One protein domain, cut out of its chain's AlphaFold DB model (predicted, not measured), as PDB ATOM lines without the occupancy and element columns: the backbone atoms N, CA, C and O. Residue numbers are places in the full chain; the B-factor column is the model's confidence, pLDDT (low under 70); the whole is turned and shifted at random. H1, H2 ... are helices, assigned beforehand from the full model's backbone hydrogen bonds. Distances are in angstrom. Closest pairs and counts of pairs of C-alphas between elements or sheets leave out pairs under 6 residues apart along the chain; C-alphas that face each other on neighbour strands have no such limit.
ATOM      1  N   ASP A 113      -0.241  41.120  24.646       81.88
ATOM      2  CA  ASP A 113       0.171  40.537  25.929       81.88
ATOM      3  C   ASP A 113       0.378  39.019  25.832       81.88
ATOM      4  O   ASP A 113       1.364  38.499  26.352       81.88
ATOM      5  N   SER A 114      -0.469  38.301  25.088       82.75
ATOM      6  CA  SER A 114      -0.328  36.853  24.887       82.75
ATOM      7  C   SER A 114       0.934  36.476  24.103       82.75
ATOM      8  O   SER A 114       1.640  35.542  24.481       82.75
ATOM      9  N   ALA A 115       1.264  37.223  23.047       85.06
ATOM     10  CA  ALA A 115       2.464  36.993  22.244       85.06
ATOM     11  C   ALA A 115       3.741  37.397  22.998       85.06
ATOM     12  O   ALA A 115       4.759  36.712  22.900       85.06
ATOM     13  N   ILE A 116       3.685  38.475  23.785       84.94
ATOM     14  CA  ILE A 116       4.787  38.926  24.647       84.94
ATOM     15  C   ILE A 116       5.037  37.900  25.756       84.94
ATOM     16  O   ILE A 116       6.188  37.541  25.998       84.94
ATOM     17  N   THR A 117       3.974  37.380  26.375       86.38
ATOM     18  CA  THR A 117       4.061  36.339  27.409       86.38
ATOM     19  C   THR A 117       4.630  35.046  26.831       86.38
ATOM     20  O   THR A 117       5.576  34.505  27.388       86.38
ATOM     21  N   ALA A 118       4.157  34.603  25.662       86.75
ATOM     22  CA  ALA A 118       4.694  33.417  24.994       86.75
ATOM     23  C   ALA A 118       6.177  33.577  24.601       86.75
ATOM     24  O   ALA A 118       6.974  32.647  24.752       86.75
ATOM     25  N   ALA A 119       6.576  34.761  24.123       87.69
ATOM     26  CA  ALA A 119       7.972  35.060  23.812       87.69
ATOM     27  C   ALA A 119       8.852  35.106  25.074       87.69
ATOM     28  O   ALA A 119       9.995  34.643  25.046       87.69
ATOM     29  N   LEU A 120       8.333  35.644  26.183       86.81
ATOM     30  CA  LEU A 120       8.990  35.613  27.490       86.81
ATOM     31  C   LEU A 120       9.146  34.180  27.991       86.81
ATOM     32  O   LEU A 120      10.259  33.792  28.335       86.81
ATOM     33  N   ASP A 121       8.083  33.380  27.958       85.81
ATOM     34  CA  ASP A 121       8.113  31.972  28.357       85.81
ATOM     35  C   ASP A 121       9.163  31.200  27.555       85.81
ATOM     36  O   ASP A 121       9.998  30.509  28.135       85.81
ATOM     37  N   SER A 122       9.207  31.385  26.232       84.25
ATOM     38  CA  SER A 122      10.231  30.773  25.377       84.25
ATOM     39  C   SER A 122      11.655  31.183  25.778       84.25
ATOM     40  O   SER A 122      12.546  30.333  25.871       84.25
ATOM     41  N   ARG A 123      11.879  32.466  26.099       85.44
ATOM     42  CA  ARG A 123      13.177  32.953  26.593       85.44
ATOM     43  C   ARG A 123      13.540  32.331  27.941       85.44
ATOM     44  O   ARG A 123      14.673  31.881  28.096       85.44
ATOM     45  N   TYR A 124      12.608  32.251  28.888       85.62
ATOM     46  CA  TYR A 124      12.850  31.622  30.191       85.62
ATOM     47  C   TYR A 124      13.196  30.135  30.060       85.62
ATOM     48  O   TYR A 124      14.168  29.689  30.674       85.62
ATOM     49  N   GLN A 125      12.488  29.403  29.191       80.75
ATOM     50  CA  GLN A 125      12.815  28.010  28.869       80.75
ATOM     51  C   GLN A 125      14.230  27.883  28.291       80.75
ATOM     52  O   GLN A 125      14.992  27.016  28.712       80.75
ATOM     53  N   SER A 126      14.619  28.783  27.376       82.38
ATOM     54  CA  SER A 126      15.963  28.773  26.778       82.38
ATOM     55  C   SER A 126      17.083  29.081  27.781       82.38
ATOM     56  O   SER A 126      18.195  28.584  27.635       82.38
ATOM     57  N   MET A 127      16.782  29.853  28.830       85.88
ATOM     58  CA  MET A 127      17.719  30.177  29.911       85.88
ATOM     59  C   MET A 127      17.768  29.098  31.006       85.88
ATOM     60  O   MET A 127      18.502  29.253  31.980       85.88
ATOM     61  N   GLY A 128      16.986  28.019  30.884       76.00
ATOM     62  CA  GLY A 128      16.922  26.951  31.886       76.00
ATOM     63  C   GLY A 128      16.216  27.357  33.184       76.00
ATOM     64  O   GLY A 128      16.326  26.660  34.195       76.00
ATOM     65  N   LEU A 129      15.484  28.473  33.176       70.44
ATOM     66  CA  LEU A 129      14.689  28.921  34.311       70.44
ATOM     67  C   LEU A 129      13.348  28.186  34.273       70.44
ATOM     68  O   LEU A 129      12.505  28.434  33.413       70.44
ATOM     69  N   ALA A 130      13.168  27.244  35.199       61.84
ATOM     70  CA  ALA A 130      11.973  26.414  35.262       61.84
ATOM     71  C   ALA A 130      10.732  27.261  35.587       61.84
ATOM     72  O   ALA A 130      10.487  27.609  36.745       61.84
ATOM     73  N   THR A 131       9.914  27.551  34.574       65.00
ATOM     74  CA  THR A 131       8.534  28.000  34.790       65.00
ATOM     75  C   THR A 131       7.719  26.838  35.371       65.00
ATOM     76  O   THR A 131       8.105  25.673  35.259       65.00
ATOM     77  N   VAL A 132       6.596  27.120  36.037       60.72
ATOM     78  CA  VAL A 132       5.802  26.116  36.784       60.72
ATOM     79  C   VAL A 132       5.466  24.866  35.944       60.72
ATOM     80  O   VAL A 132       5.493  23.754  36.467       60.72
ATOM     81  N   GLN A 133       5.296  25.011  34.626       60.41
ATOM     82  CA  GLN A 133       5.048  23.899  33.697       60.41
ATOM     83  C   GLN A 133       6.213  22.892  33.582       60.41
ATOM     84  O   GLN A 133       5.984  21.699  33.379       60.41
ATOM     85  N   SER A 134       7.463  23.334  33.767       62.62
ATOM     86  CA  SER A 134       8.656  22.470  33.751       62.62
ATOM     87  C   SER A 134       8.628  21.436  34.885       62.62
ATOM     88  O   SER A 134       9.015  20.278  34.700       62.62
ATOM     89  N   LYS A 135       8.104  21.823  36.057       64.69
ATOM     90  CA  LYS A 135       7.968  20.921  37.209       64.69
ATOM     91  C   LYS A 135       6.922  19.837  36.943       64.69
ATOM     92  O   LYS A 135       7.206  18.665  37.182       64.69
ATOM     93  N   ASP A 136       5.774  20.196  36.371       67.06
ATOM     94  CA  ASP A 136       4.707  19.241  36.040       67.06
ATOM     95  C   ASP A 136       5.134  18.237  34.966       67.06
ATOM     96  O   ASP A 136       4.869  17.038  35.087       67.06
ATOM     97  N   GLN A 137       5.853  18.691  33.935       69.25
ATOM     98  CA  GLN A 137       6.386  17.796  32.911       69.25
ATOM     99  C   GLN A 137       7.413  16.822  33.502       69.25
ATOM    100  O   GLN A 137       7.374  15.633  33.194       69.25
ATOM    101  N   MET A 138       8.281  17.284  34.407       71.94
ATOM    102  CA  MET A 138       9.246  16.430  35.104       71.94
ATOM    103  C   MET A 138       8.564  15.380  35.990       71.94
ATOM    104  O   MET A 138       8.993  14.224  36.010       71.94
ATOM    105  N   VAL A 139       7.494  15.755  36.697       78.38
ATOM    106  CA  VAL A 139       6.683  14.819  37.489       78.38
ATOM    107  C   VAL A 139       6.025  13.783  36.577       78.38
ATOM    108  O   VAL A 139       6.164  12.589  36.831       78.38
ATOM    109  N   ARG A 140       5.403  14.199  35.464       79.31
ATOM    110  CA  ARG A 140       4.806  13.278  34.476       79.31
ATOM    111  C   ARG A 140       5.827  12.296  33.902       79.31
ATOM    112  O   ARG A 140       5.548  11.104  33.807       79.31
ATOM    113  N   MET A 141       7.024  12.772  33.570       79.56
ATOM    114  CA  MET A 141       8.106  11.935  33.040       79.56
ATOM    115  C   MET A 141       8.626  10.940  34.085       79.56
ATOM    116  O   MET A 141       8.917   9.794  33.746       79.56
ATOM    117  N   LYS A 142       8.696  11.340  35.364       85.19
ATOM    118  CA  LYS A 142       9.015  10.431  36.479       85.19
ATOM    119  C   LYS A 142       7.945   9.353  36.658       85.19
ATOM    120  O   LYS A 142       8.303   8.186  36.791       85.19
ATOM    121  N   VAL A 143       6.663   9.720  36.598       86.81
ATOM    122  CA  VAL A 143       5.543   8.767  36.680       86.81
ATOM    123  C   VAL A 143       5.591   7.771  35.520       86.81
ATOM    124  O   VAL A 143       5.576   6.568  35.756       86.81
ATOM    125  N   MET A 144       5.745   8.239  34.278       82.88
ATOM    126  CA  MET A 144       5.824   7.364  33.099       82.88
ATOM    127  C   MET A 144       7.041   6.424  33.148       82.88
ATOM    128  O   MET A 144       6.942   5.252  32.791       82.88
ATOM    129  N   LYS A 145       8.190   6.907  33.641       86.56
ATOM    130  CA  LYS A 145       9.390   6.080  33.821       86.56
ATOM    131  C   LYS A 145       9.174   4.969  34.851       86.56
ATOM    132  O   LYS A 145       9.607   3.844  34.607       86.56
ATOM    133  N   GLU A 146       8.502   5.259  35.964       84.38
ATOM    134  CA  GLU A 146       8.158   4.233  36.955       84.38
ATOM    135  C   GLU A 146       7.102   3.251  36.440       84.38
ATOM    136  O   GLU A 146       7.244   2.051  36.664       84.38
ATOM    137  N   MET A 147       6.111   3.711  35.670       81.25
ATOM    138  CA  MET A 147       5.142   2.822  35.010       81.25
ATOM    139  C   MET A 147       5.816   1.846  34.035       81.25
ATOM    140  O   MET A 147       5.511   0.656  34.041       81.25
ATOM    141  N   ASN A 148       6.782   2.310  33.239       81.88
ATOM    142  CA  ASN A 148       7.525   1.433  32.330       81.88
ATOM    143  C   ASN A 148       8.438   0.463  33.096       81.88
ATOM    144  O   ASN A 148       8.575  -0.701  32.723       81.88
ATOM    145  N   ARG A 149       9.043   0.913  34.201       79.19
ATOM    146  CA  ARG A 149       9.904   0.080  35.049       79.19
ATOM    147  C   ARG A 149       9.123  -1.009  35.785       79.19
ATOM    148  O   ARG A 149       9.631  -2.120  35.926       79.19
ATOM    149  N   SER A 150       7.918  -0.708  36.264       75.69
ATOM    150  CA  SER A 150       7.036  -1.687  36.906       75.69
ATOM    151  C   SER A 150       6.398  -2.634  35.887       75.69
ATOM    152  O   SER A 150       6.332  -3.830  36.155       75.69
ATOM    153  N   GLY A 151       6.039  -2.147  34.694       69.00
ATOM    154  CA  GLY A 151       5.550  -2.976  33.587       69.00
ATOM    155  C   GLY A 151       6.557  -4.046  33.157       69.00
ATOM    156  O   GLY A 151       6.207  -5.219  33.068       69.00
ATOM    157  N   ILE A 152       7.835  -3.681  32.998       59.25
ATOM    158  CA  ILE A 152       8.911  -4.634  32.660       59.25
ATOM    159  C   ILE A 152       9.089  -5.701  33.756       59.25
ATOM    160  O   ILE A 152       9.277  -6.877  33.455       59.25
ATOM    161  N   LYS A 153       8.977  -5.321  35.037       57.06
ATOM    162  CA  LYS A 153       9.038  -6.272  36.160       57.06
ATOM    163  C   LYS A 153       7.818  -7.198  36.217       57.06
ATOM    164  O   LYS A 153       7.966  -8.358  36.576       57.06
ATOM    165  N   ALA A 154       6.633  -6.707  35.860       57.78
ATOM    166  CA  ALA A 154       5.410  -7.506  35.843       57.78
ATOM    167  C   ALA A 154       5.413  -8.567  34.727       57.78
ATOM    168  O   ALA A 154       4.869  -9.648  34.930       57.78
ATOM    169  N   HIS A 155       6.048  -8.288  33.583       54.84
ATOM    170  CA  HIS A 155       6.279  -9.290  32.536       54.84
ATOM    171  C   HIS A 155       7.266 -10.374  32.995       54.84
ATOM    172  O   HIS A 155       6.945 -11.551  32.920       54.84
ATOM    173  N   ALA A 156       8.399  -9.988  33.590       55.72
ATOM    174  CA  ALA A 156       9.411 -10.939  34.064       55.72
ATOM    175  C   ALA A 156       8.944 -11.863  35.214       55.72
ATOM    176  O   ALA A 156       9.520 -12.926  35.410       55.72
ATOM    177  N   VAL A 157       7.925 -11.471  35.987       57.06
ATOM    178  CA  VAL A 157       7.359 -12.296  37.076       57.06
ATOM    179  C   VAL A 157       6.285 -13.270  36.571       57.06
ATOM    180  O   VAL A 157       6.071 -14.305  37.195       57.06
ATOM    181  N   LYS A 158       5.618 -12.977  35.445       55.25
ATOM    182  CA  LYS A 158       4.594 -13.866  34.864       55.25
ATOM    183  C   LYS A 158       5.188 -15.063  34.122       55.25
ATOM    184  O   LYS A 158       4.595 -16.132  34.176       55.25
ATOM    185  N   ASP A 159       6.367 -14.907  33.529       51.41
ATOM    186  CA  ASP A 159       7.061 -15.984  32.803       51.41
ATOM    187  C   ASP A 159       7.785 -16.985  33.736       51.41
ATOM    188  O   ASP A 159       8.460 -17.894  33.266       51.41
TER     189      ASP A 159
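This is residues 113 to 159 of the 163 residues of the protein "Zinc finger protein 622" of Actinidia rufa (UniProt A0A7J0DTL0). One long helix, H2, makes most of a thin rod, and a shorter helix, H1, is set at an angle beyond its first end, joined by a bare loop and not packed along it. The printed part has 47 residues with two named helices, H1 then H2, and no named strand; the class is all helix. It is extended, with a radius of gyration of the C-alphas of 17.6 A and spans of 57 by 18 by 12 A.

H2, residues 132 to 158, is 40.0 A long, from C-alpha 132 at (5.802, 26.116, 36.784) to C-alpha 158 at (4.594, -13.866, 34.864). H1, residues 113 to 126, is 19.7 A long and begins at (0.171, 40.537, 25.929).

H2 and H1 are only just apart, their closest C-alphas 8.5 A from each other. A tight link of 5 residues joins them. Residues 135 to 159, of which 135 to 158 belong to H2, stand free, and so do residues 113 to 120 of H1. In H1 every O i to N i+4 pair is within hydrogen-bond range; in H2, 22 of 23 are.

The C-alphas of Asp 113 and Asp 159, the two farthest apart, are 57.4 A apart. The printed part has no cut. The mean pLDDT of the printed part is 74.5; residues 130 to 137 and 151 to 159 are under 70.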